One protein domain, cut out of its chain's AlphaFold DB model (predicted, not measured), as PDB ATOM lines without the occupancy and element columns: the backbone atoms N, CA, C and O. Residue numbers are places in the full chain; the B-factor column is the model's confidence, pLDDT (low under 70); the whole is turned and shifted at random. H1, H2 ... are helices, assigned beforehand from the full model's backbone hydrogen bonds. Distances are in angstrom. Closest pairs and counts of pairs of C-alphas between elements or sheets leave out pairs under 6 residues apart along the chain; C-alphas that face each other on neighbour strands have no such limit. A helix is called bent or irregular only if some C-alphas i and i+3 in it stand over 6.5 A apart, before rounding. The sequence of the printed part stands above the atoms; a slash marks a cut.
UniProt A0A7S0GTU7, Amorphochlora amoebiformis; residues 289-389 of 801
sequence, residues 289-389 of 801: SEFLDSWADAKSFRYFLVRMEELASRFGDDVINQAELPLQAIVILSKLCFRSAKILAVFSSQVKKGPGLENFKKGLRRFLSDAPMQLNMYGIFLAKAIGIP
ATOM      1  N   SER A 289      28.797  14.094 -29.350       67.38
ATOM      2  CA  SER A 289      29.013  13.593 -27.977       67.38
ATOM      3  C   SER A 289      30.481  13.618 -27.539       67.38
ATOM      4  O   SER A 289      30.772  13.973 -26.403       67.38
ATOM      5  N   GLU A 290      31.410  13.332 -28.450       71.62
ATOM      6  CA  GLU A 290      32.858  13.373 -28.193       71.62
ATOM      7  C   GLU A 290      33.351  14.792 -27.853       71.62
ATOM      8  O   GLU A 290      34.210  14.978 -26.988       71.62
ATOM      9  N   PHE A 291      32.758  15.818 -28.478       78.56
ATOM     10  CA  PHE A 291      33.010  17.215 -28.123       78.56
ATOM     11  C   PHE A 291      32.400  17.552 -26.759       78.56
ATOM     12  O   PHE A 291      33.055  18.208 -25.953       78.56
ATOM     13  N   LEU A 292      31.186  17.073 -26.465       75.88
ATOM     14  CA  LEU A 292      30.527  17.281 -25.171       75.88
ATOM     15  C   LEU A 292      31.316  16.654 -24.003       75.88
ATOM     16  O   LEU A 292      31.473  17.297 -22.966       75.88
ATOM     17  N   ASP A 293      31.891  15.462 -24.182       68.62
ATOM     18  CA  ASP A 293      32.757  14.812 -23.185       68.62
ATOM     19  C   ASP A 293      34.118  15.506 -22.999       68.62
ATOM     20  O   ASP A 293      34.715  15.409 -21.923       68.62
ATOM     21  N   SER A 294      34.616  16.201 -24.024       73.31
ATOM     22  CA  SER A 294      35.809  17.059 -23.947       73.31
ATOM     23  C   SER A 294      35.491  18.414 -23.294       73.31
ATOM     24  O   SER A 294      36.269  18.949 -22.502       73.31
ATOM     25  N   TRP A 295      34.299  18.953 -23.563       77.50
ATOM     26  CA  TRP A 295      33.794  20.194 -22.978       77.50
ATOM     27  C   TRP A 295      33.490  20.042 -21.483       77.50
ATOM     28  O   TRP A 295      33.813  20.947 -20.718       77.50
ATOM     29  N   ALA A 296      32.970  18.888 -21.047       70.62
ATOM     30  CA  ALA A 296      32.709  18.575 -19.638       70.62
ATOM     31  C   ALA A 296      33.957  18.710 -18.742       70.62
ATOM     32  O   ALA A 296      33.876  19.248 -17.634       70.62
ATOM     33  N   ASP A 297      35.118  18.273 -19.242       63.34
ATOM     34  CA  ASP A 297      36.403  18.376 -18.539       63.34
ATOM     35  C   ASP A 297      36.991  19.804 -18.587       63.34
ATOM     36  O   ASP A 297      37.899  20.145 -17.820       63.34
ATOM     37  N   ALA A 298      36.476  20.678 -19.458       69.00
ATOM     38  CA  ALA A 298      36.997  22.023 -19.655       69.00
ATOM     39  C   ALA A 298      36.509  23.023 -18.591       69.00
ATOM     40  O   ALA A 298      35.330  23.096 -18.233       69.00
ATOM     41  N   LYS A 299      37.408  23.932 -18.184       69.81
ATOM     42  CA  LYS A 299      37.085  25.095 -17.327       69.81
ATOM     43  C   LYS A 299      35.912  25.927 -17.879       69.81
ATOM     44  O   LYS A 299      35.161  26.505 -17.101       69.81
ATOM     45  N   SER A 300      35.727  25.943 -19.203       70.38
ATOM     46  CA  SER A 300      34.621  26.620 -19.889       70.38
ATOM     47  C   SER A 300      33.236  26.059 -19.549       70.38
ATOM     48  O   SER A 300      32.312  26.856 -19.421       70.38
ATOM     49  N   PHE A 301      33.064  24.745 -19.352       78.25
ATOM     50  CA  PHE A 301      31.753  24.199 -18.970       78.25
ATOM     51  C   PHE A 301      31.398  24.551 -17.519       78.25
ATOM     52  O   PHE A 301      30.266  24.928 -17.230       78.25
ATOM     53  N   ARG A 302      32.383  24.561 -16.609       73.06
ATOM     54  CA  ARG A 302      32.174  25.079 -15.242       73.06
ATOM     55  C   ARG A 302      31.829  26.571 -15.243       73.06
ATOM     56  O   ARG A 302      30.949  26.978 -14.499       73.06
ATOM     57  N   TYR A 303      32.476  27.368 -16.097       70.25
ATOM     58  CA  TYR A 303      32.151  28.790 -16.259       70.25
ATOM     59  C   TYR A 303      30.733  29.000 -16.814       70.25
ATOM     60  O   TYR A 303      30.008  29.851 -16.311       70.25
ATOM     61  N   PHE A 304      30.305  28.179 -17.780       79.50
ATOM     62  CA  PHE A 304      28.924  28.156 -18.273       79.50
ATOM     63  C   PHE A 304      27.923  27.834 -17.151       79.50
ATOM     64  O   PHE A 304      26.965  28.579 -16.975       79.50
ATOM     65  N   LEU A 305      28.166  26.799 -16.335       76.62
ATOM     66  CA  LEU A 305      27.293  26.470 -15.198       76.62
ATOM     67  C   LEU A 305      27.240  27.587 -14.140       76.62
ATOM     68  O   LEU A 305      26.154  27.919 -13.674       76.62
ATOM     69  N   VAL A 306      28.375  28.208 -13.803       74.88
ATOM     70  CA  VAL A 306      28.416  29.348 -12.866       74.88
ATOM     71  C   VAL A 306      27.663  30.557 -13.430       74.88
ATOM     72  O   VAL A 306      26.900  31.186 -12.704       74.88
ATOM     73  N   ARG A 307      27.804  30.864 -14.727       73.00
ATOM     74  CA  ARG A 307      27.056  31.959 -15.365       73.00
ATOM     75  C   ARG A 307      25.559  31.648 -15.475       73.00
ATOM     76  O   ARG A 307      24.756  32.563 -15.346       73.00
ATOM     77  N   MET A 308      25.175  30.382 -15.645       72.25
ATOM     78  CA  MET A 308      23.777  29.938 -15.570       72.25
ATOM     79  C   MET A 308      23.179  30.126 -14.169       72.25
ATOM     80  O   MET A 308      22.055  30.612 -14.060       72.25
ATOM     81  N   GLU A 309      23.915  29.787 -13.104       68.75
ATOM     82  CA  GLU A 309      23.494  30.040 -11.716       68.75
ATOM     83  C   GLU A 309      23.402  31.550 -11.427       68.75
ATOM     84  O   GLU A 309      22.414  32.012 -10.855       68.75
ATOM     85  N   GLU A 310      24.368  32.340 -11.904       69.88
ATOM     86  CA  GLU A 310      24.352  33.801 -11.776       69.88
ATOM     87  C   GLU A 310      23.148  34.424 -12.504       69.88
ATOM     88  O   GLU A 310      22.434  35.235 -11.918       69.88
ATOM     89  N   LEU A 311      22.872  34.025 -13.751       60.78
ATOM     90  CA  LEU A 311      21.699  34.484 -14.502       60.78
ATOM     91  C   LEU A 311      20.393  34.081 -13.805       60.78
ATOM     92  O   LEU A 311      19.533  34.936 -13.606       60.78
ATOM     93  N   ALA A 312      20.262  32.833 -13.348       59.69
ATOM     94  CA  ALA A 312      19.095  32.390 -12.584       59.69
ATOM     95  C   ALA A 312      18.893  33.207 -11.290       59.69
ATOM     96  O   ALA A 312      17.758  33.525 -10.939       59.69
ATOM     97  N   SER A 313      19.977  33.607 -10.614       61.78
ATOM     98  CA  SER A 313      19.918  34.472  -9.424       61.78
ATOM     99  C   SER A 313      19.498  35.918  -9.728       61.78
ATOM    100  O   SER A 313      18.865  36.557  -8.892       61.78
ATOM    101  N   ARG A 314      19.805  36.429 -10.931       63.44
ATOM    102  CA  ARG A 314      19.516  37.812 -11.354       63.44
ATOM    103  C   ARG A 314      18.046  38.050 -11.715       63.44
ATOM    104  O   ARG A 314      17.614  39.197 -11.677       63.44
ATOM    105  N   PHE A 315      17.299  37.011 -12.095       58.69
ATOM    106  CA  PHE A 315      15.935  37.161 -12.624       58.69
ATOM    107  C   PHE A 315      14.811  37.099 -11.571       58.69
ATOM    108  O   PHE A 315      13.713  37.571 -11.853       58.69
ATOM    109  N   GLY A 316      15.075  36.593 -10.361       51.94
ATOM    110  CA  GLY A 316      14.073  36.515  -9.287       51.94
ATOM    111  C   GLY A 316      12.907  35.555  -9.580       51.94
ATOM    112  O   GLY A 316      12.802  34.988 -10.666       51.94
ATOM    113  N   ASP A 317      12.020  35.357  -8.601       47.56
ATOM    114  CA  ASP A 317      10.879  34.440  -8.758       47.56
ATOM    115  C   ASP A 317       9.864  34.930  -9.814       47.56
ATOM    116  O   ASP A 317       9.315  34.119 -10.560       47.56
ATOM    117  N   ASP A 318       9.656  36.244  -9.948       41.59
ATOM    118  CA  ASP A 318       8.612  36.802 -10.822       41.59
ATOM    119  C   ASP A 318       8.900  36.645 -12.322       41.59
ATOM    120  O   ASP A 318       7.987  36.348 -13.093       41.59
ATOM    121  N   VAL A 319      10.158  36.761 -12.763       42.88
ATOM    122  CA  VAL A 319      10.510  36.552 -14.184       42.88
ATOM    123  C   VAL A 319      10.595  35.058 -14.519       42.88
ATOM    124  O   VAL A 319      10.274  34.657 -15.640       42.88
ATOM    125  N   ILE A 320      10.935  34.205 -13.542       44.81
ATOM    126  CA  ILE A 320      10.863  32.739 -13.682       44.81
ATOM    127  C   ILE A 320       9.417  32.275 -13.948       44.81
ATOM    128  O   ILE A 320       9.223  31.257 -14.608       44.81
ATOM    129  N   ASN A 321       8.403  33.038 -13.519       47.19
ATOM    130  CA  ASN A 321       6.994  32.752 -13.808       47.19
ATOM    131  C   ASN A 321       6.545  33.081 -15.249       47.19
ATOM    132  O   ASN A 321       5.453  32.658 -15.621       47.19
ATOM    133  N   GLN A 322       7.325  33.834 -16.039       43.34
ATOM    134  CA  GLN A 322       6.888  34.348 -17.354       43.34
ATOM    135  C   GLN A 322       7.854  34.070 -18.520       43.34
ATOM    136  O   GLN A 322       7.464  34.205 -19.678       43.34
ATOM    137  N   ALA A 323       9.109  33.698 -18.260       49.28
ATOM    138  CA  ALA A 323      10.100  33.482 -19.314       49.28
ATOM    139  C   ALA A 323      10.129  32.028 -19.829       49.28
ATOM    140  O   ALA A 323      10.229  31.083 -19.052       49.28
ATOM    141  N   GLU A 324      10.198  31.841 -21.152       56.22
ATOM    142  CA  GLU A 324      10.503  30.532 -21.763       56.22
ATOM    143  C   GLU A 324      11.955  30.078 -21.501       56.22
ATOM    144  O   GLU A 324      12.274  28.888 -21.530       56.22
ATOM    145  N   LEU A 325      12.860  31.039 -21.277       48.69
ATOM    146  CA  LEU A 325      14.309  30.823 -21.274       48.69
ATOM    147  C   LEU A 325      14.791  29.823 -20.194       48.69
ATOM    148  O   LEU A 325      15.607  28.959 -20.529       48.69
ATOM    149  N   PRO A 326      14.291  29.851 -18.936       67.94
ATOM    150  CA  PRO A 326      14.632  28.848 -17.925       67.94
ATOM    151  C   PRO A 326      14.145  27.440 -18.291       67.94
ATOM    152  O   PRO A 326      14.858  26.469 -18.043       67.94
ATOM    153  N   LEU A 327      12.972  27.312 -18.925       66.50
ATOM    154  CA  LEU A 327      12.426  26.022 -19.363       66.50
ATOM    155  C   LEU A 327      13.280  25.430 -20.493       66.50
ATOM    156  O   LEU A 327      13.690  24.271 -20.416       66.50
ATOM    157  N   GLN A 328      13.640  26.241 -21.494       72.44
ATOM    158  CA  GLN A 328      14.564  25.840 -22.564       72.44
ATOM    159  C   GLN A 328      15.927  25.412 -21.992       72.44
ATOM    160  O   GLN A 328      16.453  24.361 -22.363       72.44
ATOM    161  N   ALA A 329      16.471  26.162 -21.026       75.00
ATOM    162  CA  ALA A 329      17.716  25.806 -20.346       75.00
ATOM    163  C   ALA A 329      17.620  24.481 -19.562       75.00
ATOM    164  O   ALA A 329      18.540  23.668 -19.642       75.00
ATOM    165  N   ILE A 330      16.512  24.221 -18.857       79.19
ATOM    166  CA  ILE A 330      16.267  22.951 -18.148       79.19
ATOM    167  C   ILE A 330      16.186  21.776 -19.133       79.19
ATOM    168  O   ILE A 330      16.842  20.753 -18.914       79.19
ATOM    169  N   VAL A 331      15.455  21.918 -20.243       78.81
ATOM    170  CA  VAL A 331      15.372  20.890 -21.300       78.81
ATOM    171  C   VAL A 331      16.753  20.584 -21.875       78.81
ATOM    172  O   VAL A 331      17.104  19.418 -22.063       78.81
ATOM    173  N   ILE A 332      17.567  21.609 -22.127       80.88
ATOM    174  CA  ILE A 332      18.891  21.450 -22.735       80.88
ATOM    175  C   ILE A 332      19.893  20.858 -21.746       80.88
ATOM    176  O   ILE A 332      20.594  19.916 -22.108       80.88
ATOM    177  N   LEU A 333      19.915  21.303 -20.485       82.88
ATOM    178  CA  LEU A 333      20.713  20.662 -19.431       82.88
ATOM    179  C   LEU A 333      20.328  19.187 -19.259       82.88
ATOM    180  O   LEU A 333      21.214  18.344 -19.128       82.88
ATOM    181  N   SER A 334      19.037  18.856 -19.349       82.88
ATOM    182  CA  SER A 334      18.553  17.471 -19.284       82.88
ATOM    183  C   SER A 334      19.007  16.644 -20.499       82.88
ATOM    184  O   SER A 334      19.545  15.550 -20.321       82.88
ATOM    185  N   LYS A 335      18.894  17.180 -21.726       79.88
ATOM    186  CA  LYS A 335      19.424  16.558 -22.958       79.88
ATOM    187  C   LYS A 335      20.945  16.350 -22.901       79.88
ATOM    188  O   LYS A 335      21.430  15.292 -23.295       79.88
ATOM    189  N   LEU A 336      21.705  17.329 -22.408       84.31
ATOM    190  CA  LEU A 336      23.166  17.256 -22.282       84.31
ATOM    191  C   LEU A 336      23.598  16.225 -21.232       84.31
ATOM    192  O   LEU A 336      24.489  15.420 -21.495       84.31
ATOM    193  N   CYS A 337      22.928  16.195 -20.077       87.19
ATOM    194  CA  CYS A 337      23.150  15.191 -19.035       87.19
ATOM    195  C   CYS A 337      22.795  13.769 -19.492       87.19
ATOM    196  O   CYS A 337      23.448  12.817 -19.076       87.19
ATOM    197  N   PHE A 338      21.786  13.616 -20.354       84.50
ATOM    198  CA  PHE A 338      21.438  12.333 -20.968       84.50
ATOM    199  C   PHE A 338      22.474  11.893 -22.020       84.50
ATOM    200  O   PHE A 338      22.800  10.713 -22.109       84.50
ATOM    201  N   ARG A 339      23.036  12.835 -22.794       83.56
ATOM    202  CA  ARG A 339      24.051  12.557 -23.832       83.56
ATOM    203  C   ARG A 339      25.476  12.354 -23.297       83.56
ATOM    204  O   ARG A 339      26.299  11.827 -24.040       83.56
ATOM    205  N   SER A 340      25.789  12.756 -22.061       89.94
ATOM    206  CA  SER A 340      27.117  12.565 -21.454       89.94
ATOM    207  C   SER A 340      27.051  12.318 -19.943       89.94
ATOM    208  O   SER A 340      26.662  13.181 -19.150       89.94
ATOM    209  N   ALA A 341      27.561  11.154 -19.528       76.81
ATOM    210  CA  ALA A 341      27.752  10.816 -18.120       76.81
ATOM    211  C   ALA A 341      28.797  11.716 -17.430       76.81
ATOM    212  O   ALA A 341      28.686  11.961 -16.226       76.81
ATOM    213  N   LYS A 342      29.779  12.261 -18.170       83.19
ATOM    214  CA  LYS A 342      30.714  13.264 -17.635       83.19
ATOM    215  C   LYS A 342      30.006  14.577 -17.327       83.19
ATOM    216  O   LYS A 342      30.185  15.105 -16.232       83.19
ATOM    217  N   ILE A 343      29.182  15.083 -18.253       84.81
ATOM    218  CA  ILE A 343      28.369  16.286 -18.023       84.81
ATOM    219  C   ILE A 343      27.499  16.089 -16.782       84.81
ATOM    220  O   ILE A 343      27.511  16.946 -15.900       84.81
ATOM    221  N   LEU A 344      26.823  14.943 -16.661       88.62
ATOM    222  CA  LEU A 344      25.993  14.621 -15.500       88.62
ATOM    223  C   LEU A 344      26.790  14.566 -14.185       88.62
ATOM    224  O   LEU A 344      26.346  15.111 -13.173       88.62
ATOM    225  N   ALA A 345      27.976  13.953 -14.190       80.69
ATOM    226  CA  ALA A 345      28.851  13.891 -13.021       80.69
ATOM    227  C   ALA A 345      29.363  15.282 -12.612       80.69
ATOM    228  O   ALA A 345      29.302  15.638 -11.431       80.69
ATOM    229  N   VAL A 346      29.807  16.101 -13.573       83.56
ATOM    230  CA  VAL A 346      30.244  17.482 -13.323       83.56
ATOM    231  C   VAL A 346      29.077  18.320 -12.806       83.56
ATOM    232  O   VAL A 346      29.218  18.925 -11.743       83.56
ATOM    233  N   PHE A 347      27.918  18.290 -13.469       86.88
ATOM    234  CA  PHE A 347      26.701  18.988 -13.050       86.88
ATOM    235  C   PHE A 347      26.316  18.614 -11.614       86.88
ATOM    236  O   PHE A 347      26.308  19.478 -10.739       86.88
ATOM    237  N   SER A 348      26.134  17.318 -11.327       79.12
ATOM    238  CA  SER A 348      25.814  16.819  -9.982       79.12
ATOM    239  C   SER A 348      26.881  17.213  -8.944       79.12
ATOM    240  O   SER A 348      26.533  17.500  -7.802       79.12
ATOM    241  N   SER A 349      28.168  17.293  -9.312       81.06
ATOM    242  CA  SER A 349      29.247  17.699  -8.391       81.06
ATOM    243  C   SER A 349      29.258  19.191  -8.028       81.06
ATOM    244  O   SER A 349      29.624  19.525  -6.901       81.06
ATOM    245  N   GLN A 350      28.895  20.078  -8.966       77.19
ATOM    246  CA  GLN A 350      28.862  21.528  -8.733       77.19
ATOM    247  C   GLN A 350      27.549  21.927  -8.055       77.19
ATOM    248  O   GLN A 350      27.554  22.570  -7.009       77.19
ATOM    249  N   VAL A 351      26.428  21.456  -8.608       72.88
ATOM    250  CA  VAL A 351      25.068  21.801  -8.173       72.88
ATOM    251  C   VAL A 351      24.817  21.371  -6.723       72.88
ATOM    252  O   VAL A 351      24.151  22.087  -5.989       72.88
ATOM    253  N   LYS A 352      25.460  20.301  -6.228       66.31
ATOM    254  CA  LYS A 352      25.430  19.895  -4.804       66.31
ATOM    255  C   LYS A 352      26.049  20.891  -3.800       66.31
ATOM    256  O   LYS A 352      26.067  20.569  -2.614       66.31
ATOM    257  N   LYS A 353      26.597  22.039  -4.225       69.12
ATOM    258  CA  LYS A 353      27.348  22.965  -3.349       69.12
ATOM    259  C   LYS A 353      26.913  24.438  -3.391       69.12
ATOM    260  O   LYS A 353      27.454  25.219  -2.614       69.12
ATOM    261  N   GLY A 354      25.987  24.824  -4.272       75.19
ATOM    262  CA  GLY A 354      25.544  26.217  -4.437       75.19
ATOM    263  C   GLY A 354      24.151  26.488  -3.846       75.19
ATOM    264  O   GLY A 354      23.314  25.581  -3.838       75.19
ATOM    265  N   PRO A 355      23.849  27.721  -3.389       67.12
ATOM    266  CA  PRO A 355      22.495  28.100  -2.974       67.12
ATOM    267  C   PRO A 355      21.491  28.059  -4.139       67.12
ATOM    268  O   PRO A 355      20.297  27.871  -3.905       67.12
ATOM    269  N   GLY A 356      21.950  28.137  -5.396       72.44
ATOM    270  CA  GLY A 356      21.111  27.920  -6.573       72.44
ATOM    271  C   GLY A 356      20.521  26.508  -6.674       72.44
ATOM    272  O   GLY A 356      19.577  26.316  -7.439       72.44
ATOM    273  N   LEU A 357      21.000  25.534  -5.885       80.81
ATOM    274  CA  LEU A 357      20.487  24.160  -5.852       80.81
ATOM    275  C   LEU A 357      18.976  24.092  -5.619       80.81
ATOM    276  O   LEU A 357      18.274  23.434  -6.385       80.81
ATOM    277  N   GLU A 358      18.460  24.741  -4.572       80.00
ATOM    278  CA  GLU A 358      17.031  24.633  -4.250       80.00
ATOM    279  C   GLU A 358      16.154  25.431  -5.213       80.00
ATOM    280  O   GLU A 358      15.071  24.960  -5.552       80.00
ATOM    281  N   ASN A 359      16.648  26.549  -5.756       76.12
ATOM    282  CA  ASN A 359      15.966  27.277  -6.828       76.12
ATOM    283  C   ASN A 359      15.912  26.443  -8.119       76.12
ATOM    284  O   ASN A 359      14.855  26.338  -8.742       76.12
ATOM    285  N   PHE A 360      17.000  25.752  -8.475       79.25
ATOM    286  CA  PHE A 360      17.011  24.822  -9.605       79.25
ATOM    287  C   PHE A 360      16.077  23.627  -9.367       79.25
ATOM    288  O   PHE A 360      15.300  23.272 -10.250       79.25
ATOM    289  N   LYS A 361      16.065  23.038  -8.161       84.69
ATOM    290  CA  LYS A 361      15.099  21.983  -7.811       84.69
ATOM    291  C   LYS A 361      13.655  22.497  -7.784       84.69
ATOM    292  O   LYS A 361      12.752  21.732  -8.102       84.69
ATOM    293  N   LYS A 362      13.393  23.743  -7.372       80.88
ATOM    294  CA  LYS A 362      12.065  24.395  -7.400       80.88
ATOM    295  C   LYS A 362      11.577  24.513  -8.849       80.88
ATOM    296  O   LYS A 362      10.494  24.024  -9.157       80.88
ATOM    297  N   GLY A 363      12.425  25.023  -9.745       78.38
ATOM    298  CA  GLY A 363      12.159  25.080 -11.186       78.38
ATOM    299  C   GLY A 363      11.965  23.702 -11.831       78.38
ATOM    300  O   GLY A 363      10.989  23.498 -12.543       78.38
ATOM    301  N   LEU A 364      12.833  22.725 -11.540       81.06
ATOM    302  CA  LEU A 364      12.734  21.376 -12.115       81.06
ATOM    303  C   LEU A 364      11.528  20.580 -11.583       81.06
ATOM    304  O   LEU A 364      10.927  19.825 -12.342       81.06
ATOM    305  N   ARG A 365      11.124  20.773 -10.316       84.44
ATOM    306  CA  ARG A 365       9.874  20.206  -9.770       84.44
ATOM    307  C   ARG A 365       8.649  20.707 -10.543       84.44
ATOM    308  O   ARG A 365       7.793  19.898 -10.868       84.44
ATOM    309  N   ARG A 366       8.608  22.002 -10.884       76.75
ATOM    310  CA  ARG A 366       7.524  22.610 -11.674       76.75
ATOM    311  C   ARG A 366       7.571  22.232 -13.156       76.75
ATOM    312  O   ARG A 366       6.549  21.911 -13.742       76.75
ATOM    313  N   PHE A 367       8.758  22.166 -13.759       80.12
ATOM    314  CA  PHE A 367       8.905  21.609 -15.107       80.12
ATOM    315  C   PHE A 367       8.308  20.193 -15.198       80.12
ATOM    316  O   PHE A 367       7.677  19.864 -16.191       80.12
ATOM    317  N   LEU A 368       8.451  19.378 -14.146       83.88
ATOM    318  CA  LEU A 368       7.895  18.024 -14.088       83.88
ATOM    319  C   LEU A 368       6.396  17.925 -13.759       83.88
ATOM    320  O   LEU A 368       5.837  16.846 -13.949       83.88
ATOM    321  N   SER A 369       5.741  18.993 -13.293       78.69
ATOM    322  CA  SER A 369       4.270  19.059 -13.252       78.69
ATOM    323  C   SER A 369       3.679  19.575 -14.564       78.69
ATOM    324  O   SER A 369       2.599  19.144 -14.954       78.69
ATOM    325  N   ASP A 370       4.400  20.462 -15.254       74.19
ATOM    326  CA  ASP A 370       3.839  21.285 -16.331       74.19
ATOM    327  C   ASP A 370       4.208  20.769 -17.749       74.19
ATOM    328  O   ASP A 370       3.629  21.223 -18.738       74.19
ATOM    329  N   ALA A 371       5.176  19.849 -17.895       74.69
ATOM    330  CA  ALA A 371       5.711  19.445 -19.204       74.69
ATOM    331  C   ALA A 371       5.032  18.208 -19.850       74.69
ATOM    332  O   ALA A 371       4.657  17.254 -19.164       74.69
ATOM    333  N   PRO A 372       4.962  18.150 -21.201       67.81
ATOM    334  CA  PRO A 372       4.538  16.969 -21.957       67.81
ATOM    335  C   PRO A 372       5.328  15.688 -21.639       67.81
ATOM    336  O   PRO A 372       6.533  15.722 -21.383       67.81
ATOM    337  N   MET A 373       4.678  14.525 -21.772       53.00
ATOM    338  CA  MET A 373       5.207  13.216 -21.346       53.00
ATOM    339  C   MET A 373       6.608  12.866 -21.899       53.00
ATOM    340  O   MET A 373       7.433  12.302 -21.182       53.00
ATOM    341  N   GLN A 374       6.920  13.249 -23.143       49.56
ATOM    342  CA  GLN A 374       8.248  13.030 -23.743       49.56
ATOM    343  C   GLN A 374       9.354  13.901 -23.115       49.56
ATOM    344  O   GLN A 374      10.513  13.490 -23.057       49.56
ATOM    345  N   LEU A 375       9.012  15.098 -22.632       57.47
ATOM    346  CA  LEU A 375       9.936  15.999 -21.941       57.47
ATOM    347  C   LEU A 375      10.135  15.584 -20.474       57.47
ATOM    348  O   LEU A 375      11.253  15.688 -19.959       57.47
ATOM    349  N   ASN A 376       9.106  15.004 -19.846       72.62
ATOM    350  CA  ASN A 376       9.204  14.436 -18.498       72.62
ATOM    351  C   ASN A 376      10.259  13.328 -18.389       72.62
ATOM    352  O   ASN A 376      10.968  13.297 -17.391       72.62
ATOM    353  N   MET A 377      10.465  12.485 -19.409       71.19
ATOM    354  CA  MET A 377      11.542  11.471 -19.410       71.19
ATOM    355  C   MET A 377      12.929  12.067 -19.095       71.19
ATOM    356  O   MET A 377      13.642  11.578 -18.214       71.19
ATOM    357  N   TYR A 378      13.296  13.160 -19.770       79.94
ATOM    358  CA  TYR A 378      14.579  13.838 -19.561       79.94
ATOM    359  C   TYR A 378      14.630  14.571 -18.211       79.94
ATOM    360  O   TYR A 378      15.643  14.502 -17.509       79.94
ATOM    361  N   GLY A 379      13.531  15.223 -17.816       82.38
ATOM    362  CA  GLY A 379      13.431  15.896 -16.520       82.38
ATOM    363  C   GLY A 379      13.516  14.926 -15.336       82.38
ATOM    364  O   GLY A 379      14.215  15.211 -14.369       82.38
ATOM    365  N   ILE A 380      12.879  13.753 -15.424       85.75
ATOM    366  CA  ILE A 380      12.883  12.697 -14.397       85.75
ATOM    367  C   ILE A 380      14.296  12.135 -14.220       85.75
ATOM    368  O   ILE A 380      14.750  11.947 -13.088       85.75
ATOM    369  N   PHE A 381      15.014  11.907 -15.323       84.56
ATOM    370  CA  PHE A 381      16.413  11.485 -15.290       84.56
ATOM    371  C   PHE A 381      17.297  12.512 -14.560       84.56
ATOM    372  O   PHE A 381      18.046  12.148 -13.648       84.56
ATOM    373  N   LEU A 382      17.157  13.804 -14.888       85.56
ATOM    374  CA  LEU A 382      17.917  14.874 -14.235       85.56
ATOM    375  C   LEU A 382      17.534  15.043 -12.754       85.56
ATOM    376  O   LEU A 382      18.412  15.159 -11.898       85.56
ATOM    377  N   ALA A 383      16.238  14.990 -12.437       89.00
ATOM    378  CA  ALA A 383      15.694  15.086 -11.084       89.00
ATOM    379  C   ALA A 383      16.245  13.979 -10.173       89.00
ATOM    380  O   ALA A 383      16.748  14.264  -9.081       89.00
ATOM    381  N   LYS A 384      16.262  12.732 -10.664       88.19
ATOM    382  CA  LYS A 384      16.865  11.580  -9.979       88.19
ATOM    383  C   LYS A 384      18.368  11.777  -9.741       88.19
ATOM    384  O   LYS A 384      18.859  11.467  -8.657       88.19
ATOM    385  N   ALA A 385      19.097  12.346 -10.703       82.44
ATOM    386  CA  ALA A 385      20.543  12.579 -10.600       82.44
ATOM    387  C   ALA A 385      20.961  13.721  -9.643       82.44
ATOM    388  O   ALA A 385      22.127  13.779  -9.223       82.44
ATOM    389  N   ILE A 386      20.031  14.611  -9.270       87.50
ATOM    390  CA  ILE A 386      20.242  15.669  -8.261       87.50
ATOM    391  C   ILE A 386      19.466  15.450  -6.950       87.50
ATOM    392  O   ILE A 386      19.474  16.319  -6.077       87.50
ATOM    393  N   GLY A 387      18.837  14.281  -6.779       90.12
ATOM    394  CA  GLY A 387      18.183  13.889  -5.528       90.12
ATOM    395  C   GLY A 387      16.848  14.586  -5.254       90.12
ATOM    396  O   GLY A 387      16.519  14.827  -4.094       90.12
ATOM    397  N   ILE A 388      16.082  14.927  -6.293       91.38
ATOM    398  CA  ILE A 388      14.653  15.228  -6.137       91.38
ATOM    399  C   ILE A 388      13.919  13.879  -6.002       91.38
ATOM    400  O   ILE A 388      14.061  13.041  -6.899       91.38
ATOM    401  N   PRO A 389      13.156  13.631  -4.919       80.06
ATOM    402  CA  PRO A 389      12.292  12.455  -4.844       80.06
ATOM    403  C   PRO A 389      11.192  12.560  -5.907       80.06
ATOM    404  O   PRO A 389      10.686  13.653  -6.164       80.06
TER     405      PRO A 389
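AT A GLANCE: This is residues 289 to 389 of the 801 residues of a protein of Amorphochlora amoebiformis (UniProt A0A7S0GTU7). Six helices form a rounded cluster, with H3 nearest the middle and the long, kinked H2 along one side. H1 and H4 lie side by side toward one end of the long axis, H5 lies toward the other end together with the last residues of H2 and the link from H2 to H3, and H6 folds back from H5 as a hairpin and crosses H3 on the side away from H2. The printed part has 101 residues, with helices H1 to H6 in chain order and no named strand, class all helix. It is compact, with a radius of gyration of the C-alphas of 13.0 A and spans of 35 by 30 by 23 A.

HOW THE PARTS SIT: H1, residues 289 to 297, touches H4, residues 341 to 351, at C-alphas 296 and 343, 5.2 A apart; they run the same way at a shallow tilt of 33 degrees, only just short of steep. H2, residues 299 to 320, only just touches H5, residues 356 to 370, with 3 pairs of C-alphas within 8 A, through residues 309 to 313 and 356 alone; C-alphas 309 and 356 are closest, 6.1 A. H3, residues 324 to 339, touches H4 only at the corner, C-alphas 337 and 344 being closest at 4.6 A. H3 touches H6, residues 373 to 385, at a steep tilt of 69 degrees, only just short of about perpendicular; C-alphas 334 and 378 are closest, 5.4 A. H5 and H6 touch as a hairpin, opposite ways at a shallow tilt of 27 degrees, with C-alphas 368 and 376 closest at 5.8 A. H1 is apart from H5 and H6, and H2 from H6. Each O i to N i+4 pair is within hydrogen-bond range in H3, H4 and H5; the counts are 4 of 5 in H1, 13 of 18 in H2 and 7 of 9 in H6.

IN THESE COORDINATES: H1 begins at C-alpha 289, (29.013, 13.593, -27.977), and spans 12.9 A. H2 spans 27.6 A, has a kink of 58 degrees near residue 314 and is irregular: C-alphas 314 and 317 are 9.6 A apart. H3 spans 22.6 A, H4 15.1 A and H5 20.9 A. H6 spans 18.7 A and ends at C-alpha 385, (20.543, 12.579, -10.600).

THE WHOLE: The C-alphas of Glu 290 and Asp 318 are the two farthest apart, 37.9 A. The printed part has no cut, and its five links are tight. Its mean pLDDT is 73.3, with 31 residues under 70, among them 309 to 327.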